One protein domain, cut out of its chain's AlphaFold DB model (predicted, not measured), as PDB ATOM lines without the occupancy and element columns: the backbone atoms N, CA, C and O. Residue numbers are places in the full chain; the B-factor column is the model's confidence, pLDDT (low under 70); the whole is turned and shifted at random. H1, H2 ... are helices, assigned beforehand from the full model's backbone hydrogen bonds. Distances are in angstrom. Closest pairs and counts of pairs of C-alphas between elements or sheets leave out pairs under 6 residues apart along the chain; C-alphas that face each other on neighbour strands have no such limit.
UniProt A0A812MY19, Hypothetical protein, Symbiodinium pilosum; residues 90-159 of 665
ATOM      1  N   THR A  90     -26.800  32.417  29.175       51.66
ATOM      2  CA  THR A  90     -26.230  32.665  27.854       51.66
ATOM      3  C   THR A  90     -25.446  31.432  27.419       51.66
ATOM      4  O   THR A  90     -24.413  31.109  28.003       51.66
ATOM      5  N   LEU A  91     -25.884  30.782  26.335       58.44
ATOM      6  CA  LEU A  91     -25.166  29.698  25.639       58.44
ATOM      7  C   LEU A  91     -23.784  30.116  25.100       58.44
ATOM      8  O   LEU A  91     -23.114  29.320  24.442       58.44
ATOM      9  N   TYR A  92     -23.359  31.355  25.344       61.78
ATOM     10  CA  TYR A  92     -22.204  32.010  24.761       61.78
ATOM     11  C   TYR A  92     -21.274  32.548  25.852       61.78
ATOM     12  O   TYR A  92     -21.706  33.009  26.906       61.78
ATOM     13  N   CYS A  93     -19.972  32.489  25.582       68.19
ATOM     14  CA  CYS A  93     -18.932  33.049  26.434       68.19
ATOM     15  C   CYS A  93     -19.083  34.570  26.523       68.19
ATOM     16  O   CYS A  93     -19.007  35.237  25.497       68.19
ATOM     17  N   VAL A  94     -19.157  35.120  27.732       68.31
ATOM     18  CA  VAL A  94     -19.339  36.568  27.955       68.31
ATOM     19  C   VAL A  94     -18.200  37.418  27.359       68.31
ATOM     20  O   VAL A  94     -18.417  38.560  26.987       68.31
ATOM     21  N   LEU A  95     -16.992  36.855  27.212       66.00
ATOM     22  CA  LEU A  95     -15.809  37.582  26.719       66.00
ATOM     23  C   LEU A  95     -15.599  37.505  25.201       66.00
ATOM     24  O   LEU A  95     -14.972  38.383  24.626       66.00
ATOM     25  N   CYS A  96     -16.047  36.432  24.546       65.62
ATOM     26  CA  CYS A  96     -15.757  36.210  23.121       65.62
ATOM     27  C   CYS A  96     -16.961  35.754  22.299       65.62
ATOM     28  O   CYS A  96     -16.804  35.391  21.136       65.62
ATOM     29  N   MET A  97     -18.141  35.694  22.921       60.53
ATOM     30  CA  MET A  97     -19.415  35.283  22.335       60.53
ATOM     31  C   MET A  97     -19.396  33.911  21.636       60.53
ATOM     32  O   MET A  97     -20.298  33.581  20.877       60.53
ATOM     33  N   LYS A  98     -18.394  33.057  21.902       63.66
ATOM     34  CA  LYS A  98     -18.351  31.673  21.397       63.66
ATOM     35  C   LYS A  98     -19.258  30.765  22.216       63.66
ATOM     36  O   LYS A  98     -19.242  30.839  23.444       63.66
ATOM     37  N   ARG A  99     -19.979  29.862  21.547       58.38
ATOM     38  CA  ARG A  99     -20.898  28.917  22.197       58.38
ATOM     39  C   ARG A  99     -20.148  28.027  23.203       58.38
ATOM     40  O   ARG A  99     -19.130  27.424  22.860       58.38
ATOM     41  N   THR A 100     -20.604  27.960  24.451       58.12
ATOM     42  CA  THR A 100     -19.958  27.181  25.521       58.12
ATOM     43  C   THR A 100     -20.612  25.807  25.666       58.12
ATOM     44  O   THR A 100     -21.822  25.713  25.810       58.12
ATOM     45  N   ARG A 101     -19.810  24.729  25.658       53.69
ATOM     46  CA  ARG A 101     -20.275  23.322  25.666       53.69
ATOM     47  C   ARG A 101     -20.872  22.811  27.004       53.69
ATOM     48  O   ARG A 101     -20.885  21.606  27.213       53.69
ATOM     49  N   ALA A 102     -21.303  23.666  27.934       46.97
ATOM     50  CA  ALA A 102     -21.923  23.210  29.188       46.97
ATOM     51  C   ALA A 102     -22.703  24.326  29.902       46.97
ATOM     52  O   ALA A 102     -22.169  25.425  30.071       46.97
ATOM     53  N   ASP A 103     -23.878  23.989  30.441       48.94
ATOM     54  CA  ASP A 103     -24.820  24.841  31.202       48.94
ATOM     55  C   ASP A 103     -24.286  25.418  32.531       48.94
ATOM     56  O   ASP A 103     -25.047  25.871  33.382       48.94
ATOM     57  N   LYS A 104     -22.970  25.402  32.772       51.69
ATOM     58  CA  LYS A 104     -22.393  25.779  34.076       51.69
ATOM     59  C   LYS A 104     -21.213  26.744  34.020       51.69
ATOM     60  O   LYS A 104     -20.635  27.027  35.066       51.69
ATOM     61  N   SER A 105     -20.807  27.270  32.858       59.50
ATOM     62  CA  SER A 105     -19.708  28.249  32.851       59.50
ATOM     63  C   SER A 105     -19.864  29.419  31.893       59.50
ATOM     64  O   SER A 105     -19.897  29.225  30.685       59.50
ATOM     65  N   LYS A 106     -19.783  30.631  32.460       69.12
ATOM     66  CA  LYS A 106     -19.856  31.938  31.782       69.12
ATOM     67  C   LYS A 106     -18.740  32.196  30.745       69.12
ATOM     68  O   LYS A 106     -18.851  33.115  29.939       69.12
ATOM     69  N   HIS A 107     -17.662  31.400  30.743       72.00
ATOM     70  CA  HIS A 107     -16.492  31.598  29.874       72.00
ATOM     71  C   HIS A 107     -16.037  30.302  29.185       72.00
ATOM     72  O   HIS A 107     -16.053  29.225  29.790       72.00
ATOM     73  N   CYS A 108     -15.569  30.397  27.934       69.94
ATOM     74  CA  CYS A 108     -14.994  29.264  27.201       69.94
ATOM     75  C   CYS A 108     -13.610  28.864  27.753       69.94
ATOM     76  O   CYS A 108     -12.990  29.609  28.511       69.94
ATOM     77  N   LYS A 109     -13.096  27.685  27.366       69.56
ATOM     78  CA  LYS A 109     -11.801  27.166  27.858       69.56
ATOM     79  C   LYS A 109     -10.629  28.128  27.619       69.56
ATOM     80  O   LYS A 109      -9.749  28.214  28.467       69.56
ATOM     81  N   VAL A 110     -10.642  28.857  26.502       68.69
ATOM     82  CA  VAL A 110      -9.588  29.823  26.151       68.69
ATOM     83  C   VAL A 110      -9.668  31.051  27.055       68.69
ATOM     84  O   VAL A 110      -8.729  31.316  27.791       68.69
ATOM     85  N   CYS A 111     -10.832  31.702  27.132       68.62
ATOM     86  CA  CYS A 111     -11.016  32.865  28.001       68.62
ATOM     87  C   CYS A 111     -10.814  32.532  29.491       68.62
ATOM     88  O   CYS A 111     -10.369  33.381  30.251       68.62
ATOM     89  N   LYS A 112     -11.074  31.286  29.926       75.38
ATOM     90  CA  LYS A 112     -10.710  30.816  31.276       75.38
ATOM     91  C   LYS A 112      -9.199  30.791  31.502       75.38
ATOM     92  O   LYS A 112      -8.753  31.144  32.589       75.38
ATOM     93  N   SER A 113      -8.425  30.366  30.506       74.88
ATOM     94  CA  SER A 113      -6.961  30.408  30.571       74.88
ATOM     95  C   SER A 113      -6.460  31.851  30.655       74.88
ATOM     96  O   SER A 113      -5.562  32.131  31.446       74.88
ATOM     97  N   ASP A 114      -7.061  32.765  29.893       71.62
ATOM     98  CA  ASP A 114      -6.683  34.182  29.906       71.62
ATOM     99  C   ASP A 114      -7.023  34.836  31.251       71.62
ATOM    100  O   ASP A 114      -6.181  35.509  31.837       71.62
ATOM    101  N   ILE A 115      -8.204  34.546  31.812       80.12
ATOM    102  CA  ILE A 115      -8.594  34.981  33.163       80.12
ATOM    103  C   ILE A 115      -7.605  34.465  34.217       80.12
ATOM    104  O   ILE A 115      -7.227  35.196  35.131       80.12
ATOM    105  N   GLN A 116      -7.166  33.208  34.111       80.94
ATOM    106  CA  GLN A 116      -6.172  32.657  35.034       80.94
ATOM    107  C   GLN A 116      -4.801  33.320  34.876       80.94
ATOM    108  O   GLN A 116      -4.099  33.482  35.871       80.94
ATOM    109  N   ALA A 117      -4.411  33.701  33.658       77.19
ATOM    110  CA  ALA A 117      -3.178  34.443  33.422       77.19
ATOM    111  C   ALA A 117      -3.256  35.852  34.029       77.19
ATOM    112  O   ALA A 117      -2.381  36.207  34.814       77.19
ATOM    113  N   ALA A 118      -4.345  36.578  33.767       80.25
ATOM    114  CA  ALA A 118      -4.606  37.895  34.344       80.25
ATOM    115  C   ALA A 118      -4.639  37.860  35.875       80.25
ATOM    116  O   ALA A 118      -4.059  38.717  36.533       80.25
ATOM    117  N   ARG A 119      -5.237  36.813  36.454       84.19
ATOM    118  CA  ARG A 119      -5.245  36.606  37.902       84.19
ATOM    119  C   ARG A 119      -3.843  36.416  38.477       84.19
ATOM    120  O   ARG A 119      -3.526  37.054  39.472       84.19
ATOM    121  N   ARG A 120      -3.005  35.577  37.861       81.50
ATOM    122  CA  ARG A 120      -1.619  35.367  38.324       81.50
ATOM    123  C   ARG A 120      -0.792  36.644  38.229       81.50
ATOM    124  O   ARG A 120       0.034  36.899  39.096       81.50
ATOM    125  N   GLU A 121      -1.007  37.439  37.186       81.12
ATOM    126  CA  GLU A 121      -0.289  38.696  37.000       81.12
ATOM    127  C   GLU A 121      -0.748  39.775  37.988       81.12
ATOM    128  O   GLU A 121       0.087  40.446  38.588       81.12
ATOM    129  N   ALA A 122      -2.054  39.878  38.245       83.56
ATOM    130  CA  ALA A 122      -2.591  40.744  39.291       83.56
ATOM    131  C   ALA A 122      -2.098  40.319  40.684       83.56
ATOM    132  O   ALA A 122      -1.708  41.160  41.487       83.56
ATOM    133  N   GLU A 123      -2.045  39.014  40.973       84.31
ATOM    134  CA  GLU A 123      -1.461  38.486  42.214       84.31
ATOM    135  C   GLU A 123       0.029  38.852  42.336       84.31
ATOM    136  O   GLU A 123       0.452  39.299  43.402       84.31
ATOM    137  N   ALA A 124       0.804  38.766  41.249       81.56
ATOM    138  CA  ALA A 124       2.213  39.168  41.227       81.56
ATOM    139  C   ALA A 124       2.424  40.680  41.435       81.56
ATOM    140  O   ALA A 124       3.450  41.085  41.978       81.56
ATOM    141  N   ARG A 125       1.453  41.515  41.042       82.00
ATOM    142  CA  ARG A 125       1.465  42.974  41.249       82.00
ATOM    143  C   ARG A 125       0.859  43.414  42.591       82.00
ATOM    144  O   ARG A 125       0.786  44.605  42.860       82.00
ATOM    145  N   GLY A 126       0.425  42.475  43.437       83.69
ATOM    146  CA  GLY A 126      -0.235  42.773  44.717       83.69
ATOM    147  C   GLY A 126      -1.720  43.155  44.601       83.69
ATOM    148  O   GLY A 126      -2.364  43.444  45.607       83.69
ATOM    149  N   GLU A 127      -2.299  43.088  43.403       88.00
ATOM    150  CA  GLU A 127      -3.684  43.455  43.070       88.00
ATOM    151  C   GLU A 127      -4.645  42.244  43.057       88.00
ATOM    152  O   GLU A 127      -5.778  42.322  42.582       88.00
ATOM    153  N   GLY A 128      -4.228  41.094  43.599       84.31
ATOM    154  CA  GLY A 128      -5.008  39.848  43.547       84.31
ATOM    155  C   GLY A 128      -6.410  39.945  44.170       84.31
ATOM    156  O   GLY A 128      -7.351  39.325  43.670       84.31
ATOM    157  N   LYS A 129      -6.582  40.759  45.225       86.00
ATOM    158  CA  LYS A 129      -7.896  41.007  45.852       86.00
ATOM    159  C   LYS A 129      -8.836  41.777  44.923       86.00
ATOM    160  O   LYS A 129      -9.987  41.380  44.767       86.00
ATOM    161  N   TRP A 130      -8.324  42.814  44.261       89.69
ATOM    162  CA  TRP A 130      -9.074  43.602  43.285       89.69
ATOM    163  C   TRP A 130      -9.515  42.740  42.095       89.69
ATOM    164  O   TRP A 130     -10.689  42.742  41.729       89.69
ATOM    165  N   MET A 131      -8.623  41.901  41.559       87.75
ATOM    166  CA  MET A 131      -8.963  40.996  40.456       87.75
ATOM    167  C   MET A 131      -9.996  39.928  40.860       87.75
ATOM    168  O   MET A 131     -10.861  39.556  40.064       87.75
ATOM    169  N   ALA A 132      -9.953  39.435  42.102       85.62
ATOM    170  CA  ALA A 132     -10.965  38.513  42.617       85.62
ATOM    171  C   ALA A 132     -12.347  39.179  42.756       85.62
ATOM    172  O   ALA A 132     -13.361  38.555  42.432       85.62
ATOM    173  N   GLU A 133     -12.395  40.443  43.190       86.44
ATOM    174  CA  GLU A 133     -13.629  41.236  43.231       86.44
ATOM    175  C   GLU A 133     -14.173  41.526  41.828       86.44
ATOM    176  O   GLU A 133     -15.370  41.344  41.600       86.44
ATOM    177  N   LEU A 134     -13.309  41.881  40.873       83.75
ATOM    178  CA  LEU A 134     -13.678  42.116  39.475       83.75
ATOM    179  C   LEU A 134     -14.263  40.853  38.819       83.75
ATOM    180  O   LEU A 134     -15.302  40.909  38.164       83.75
ATOM    181  N   LEU A 135     -13.662  39.681  39.057       82.75
ATOM    182  CA  LEU A 135     -14.180  38.395  38.567       82.75
ATOM    183  C   LEU A 135     -15.513  37.994  39.207       82.75
ATOM    184  O   LEU A 135     -16.321  37.315  38.570       82.75
ATOM    185  N   LYS A 136     -15.740  38.391  40.464       82.19
ATOM    186  CA  LYS A 136     -16.996  38.133  41.178       82.19
ATOM    187  C   LYS A 136     -18.117  39.046  40.681       82.19
ATOM    188  O   LYS A 136     -19.231  38.560  40.492       82.19
ATOM    189  N   LYS A 137     -17.822  40.332  40.458       80.81
ATOM    190  CA  LYS A 137     -18.765  41.320  39.909       80.81
ATOM    191  C   LYS A 137     -19.117  41.009  38.451       80.81
ATOM    192  O   LYS A 137     -20.291  41.029  38.092       80.81
ATOM    193  N   GLY A 138     -18.134  40.618  37.639       78.62
ATOM    194  CA  GLY A 138     -18.335  40.379  36.209       78.62
ATOM    195  C   GLY A 138     -18.797  41.642  35.472       78.62
ATOM    196  O   GLY A 138     -18.523  42.751  35.914       78.62
ATOM    197  N   GLY A 139     -19.505  41.473  34.352       77.00
ATOM    198  CA  GLY A 139     -20.046  42.597  33.573       77.00
ATOM    199  C   GLY A 139     -19.027  43.262  32.643       77.00
ATOM    200  O   GLY A 139     -17.965  42.699  32.381       77.00
ATOM    201  N   GLU A 140     -19.381  44.437  32.118       72.06
ATOM    202  CA  GLU A 140     -18.605  45.182  31.110       72.06
ATOM    203  C   GLU A 140     -17.198  45.545  31.599       72.06
ATOM    204  O   GLU A 140     -16.238  45.338  30.866       72.06
ATOM    205  N   GLU A 141     -17.035  45.923  32.871       73.88
ATOM    206  CA  GLU A 141     -15.723  46.239  33.460       73.88
ATOM    207  C   GLU A 141     -14.737  45.061  33.374       73.88
ATOM    208  O   GLU A 141     -13.548  45.243  33.104       73.88
ATOM    209  N   LEU A 142     -15.224  43.827  33.559       78.88
ATOM    210  CA  LEU A 142     -14.406  42.627  33.387       78.88
ATOM    211  C   LEU A 142     -14.066  42.395  31.909       78.88
ATOM    212  O   LEU A 142     -12.966  41.934  31.605       78.88
ATOM    213  N   VAL A 143     -14.997  42.682  30.995       72.94
ATOM    214  CA  VAL A 143     -14.767  42.544  29.550       72.94
ATOM    215  C   VAL A 143     -13.710  43.540  29.085       72.94
ATOM    216  O   VAL A 143     -12.742  43.127  28.447       72.94
ATOM    217  N   ASP A 144     -13.841  44.804  29.471       73.69
ATOM    218  CA  ASP A 144     -12.922  45.878  29.103       73.69
ATOM    219  C   ASP A 144     -11.531  45.651  29.688       73.69
ATOM    220  O   ASP A 144     -10.524  45.766  28.978       73.69
ATOM    221  N   PHE A 145     -11.458  45.234  30.956       80.88
ATOM    222  CA  PHE A 145     -10.194  44.854  31.573       80.88
ATOM    223  C   PHE A 145      -9.542  43.686  30.836       80.88
ATOM    224  O   PHE A 145      -8.370  43.769  30.482       80.88
ATOM    225  N   MET A 146     -10.280  42.606  30.562       79.19
ATOM    226  CA  MET A 146      -9.727  41.437  29.874       79.19
ATOM    227  C   MET A 146      -9.327  41.752  28.432       79.19
ATOM    228  O   MET A 146      -8.310  41.241  27.965       79.19
ATOM    229  N   HIS A 147     -10.074  42.603  27.728       69.06
ATOM    230  CA  HIS A 147      -9.720  43.052  26.384       69.06
ATOM    231  C   HIS A 147      -8.409  43.848  26.405       69.06
ATOM    232  O   HIS A 147      -7.496  43.555  25.634       69.06
ATOM    233  N   THR A 148      -8.283  44.774  27.355       72.88
ATOM    234  CA  THR A 148      -7.083  45.596  27.563       72.88
ATOM    235  C   THR A 148      -5.888  44.759  28.030       72.88
ATOM    236  O   THR A 148      -4.763  44.935  27.569       72.88
ATOM    237  N   PHE A 149      -6.116  43.788  28.911       75.56
ATOM    238  CA  PHE A 149      -5.101  42.851  29.380       75.56
ATOM    239  C   PHE A 149      -4.575  41.981  28.231       75.56
ATOM    240  O   PHE A 149      -3.367  41.817  28.060       75.56
ATOM    241  N   VAL A 150      -5.468  41.457  27.388       66.56
ATOM    242  CA  VAL A 150      -5.091  40.642  26.223       66.56
ATOM    243  C   VAL A 150      -4.398  41.486  25.149       66.56
ATOM    244  O   VAL A 150      -3.478  40.988  24.501       66.56
ATOM    245  N   SER A 151      -4.788  42.753  24.964       65.12
ATOM    246  CA  SER A 151      -4.115  43.648  24.015       65.12
ATOM    247  C   SER A 151      -2.729  44.075  24.500       65.12
ATOM    248  O   SER A 151      -1.802  44.144  23.695       65.12
ATOM    249  N   ASN A 152      -2.570  44.321  25.804       63.91
ATOM    250  CA  ASN A 152      -1.332  44.847  26.385       63.91
ATOM    251  C   ASN A 152      -0.320  43.766  26.752       63.91
ATOM    252  O   ASN A 152       0.875  44.048  26.785       63.91
ATOM    253  N   SER A 153      -0.770  42.536  27.019       60.34
ATOM    254  CA  SER A 153       0.129  41.457  27.436       60.34
ATOM    255  C   SER A 153       1.161  41.099  26.371       60.34
ATOM    256  O   SER A 153       2.184  40.555  26.761       60.34
ATOM    257  N   GLY A 154       0.961  41.445  25.082       50.94
ATOM    258  CA  GLY A 154       1.933  41.326  23.970       50.94
ATOM    259  C   GLY A 154       2.328  39.881  23.616       50.94
ATOM    260  O   GLY A 154       2.397  39.482  22.455       50.94
ATOM    261  N   GLU A 155       2.480  39.050  24.632       44.56
ATOM    262  CA  GLU A 155       2.386  37.615  24.688       44.56
ATOM    263  C   GLU A 155       0.924  37.183  24.567       44.56
ATOM    264  O   GLU A 155       0.301  36.631  25.478       44.56
ATOM    265  N   ARG A 156       0.431  37.218  23.330       42.47
ATOM    266  CA  ARG A 156      -0.260  36.021  22.860       42.47
ATOM    267  C   ARG A 156       0.693  34.841  23.093       42.47
ATOM    268  O   ARG A 156       1.502  34.523  22.218       42.47
ATOM    269  N   ARG A 157       0.620  34.185  24.267       42.53
ATOM    270  CA  ARG A 157       1.166  32.833  24.469       42.53
ATOM    271  C   ARG A 157       0.818  32.073  23.200       42.53
ATOM    272  O   ARG A 157      -0.343  32.117  22.796       42.53
ATOM    273  N   LYS A 158       1.829  31.472  22.561       40.53
ATOM    274  CA  LYS A 158       1.916  30.932  21.180       40.53
ATOM    275  C   LYS A 158       0.697  30.185  20.590       40.53
ATOM    276  O   LYS A 158       0.736  29.784  19.435       40.53
ATOM    277  N   TYR A 159      -0.394  30.021  21.323       33.97
ATOM    278  CA  TYR A 159      -1.664  29.452  20.899       33.97
ATOM    279  C   TYR A 159      -2.673  30.450  20.316       33.97
ATOM    280  O   TYR A 159      -3.562  30.005  19.599       33.97
TER     281      TYR A 159
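What this domain is: This is residues 90 to 159 of the 665 residues of the protein "Hypothetical protein" of Symbiodinium pilosum (UniProt A0A812MY19). Two helices, H1 and H2, fold back on each other as a helical hairpin, and a third, H3, crosses the long helix H1 nearly at a right angle. Before them comes a looped stretch, residues 90 to 108, that lies largely at the end where H1 begins. The printed part has 70 residues with three named helices, in the order H1, H2, H3, and no named strand; its class is all helix. It is compact, with a radius of gyration of the C-alphas of 12.1 A, and the C-alphas span 34 by 29 by 17 A.

Where its parts are: Find C-alpha 109 at (-11.801, 27.166, 27.858); from there H1, residues 109 to 124, runs 22.8 A to C-alpha 124 at (2.213, 39.168, 41.227). Next look at residues 128 to 137, which form H2, 14.3 A long. H3, residues 140 to 152, covers 17.9 A and ends at C-alpha 152, (-1.332, 44.847, 26.385).

How they stand to each other: Start from H1. With residues 119 to 123 alone it touches H2, closest at the C-alphas of Ala 122 and Gly 128, 5.0 A apart. This hairpin runs opposite ways at a tilt of 37 degrees, only just steep. With residues 114 to 118 alone H1 touches residues 146 to 150 of H3, about perpendicular at 80 degrees; the closest C-alphas, of Ala 118 and Phe 149, are 7.0 A apart. H2 and H3 only just touch, with 3 pairs of C-alphas within 8 A, and only at the corner by their link; the closest C-alphas, of Leu 134 and Leu 142, are 6.2 A apart. In H1, H2 and H3 every O i to N i+4 pair is within hydrogen-bond range.

The domain as a whole: The two C-alphas farthest apart, those of Leu 91 and Gly 126, are 34.0 A from each other. The printed part has no cut, and both links between helices are tight. In the B-factor column you will find a mean pLDDT of 70.2 for the printed part of this model; 32 residues are under 70, namely 90 to 106, 108 to 111, 147 and 150 to 159.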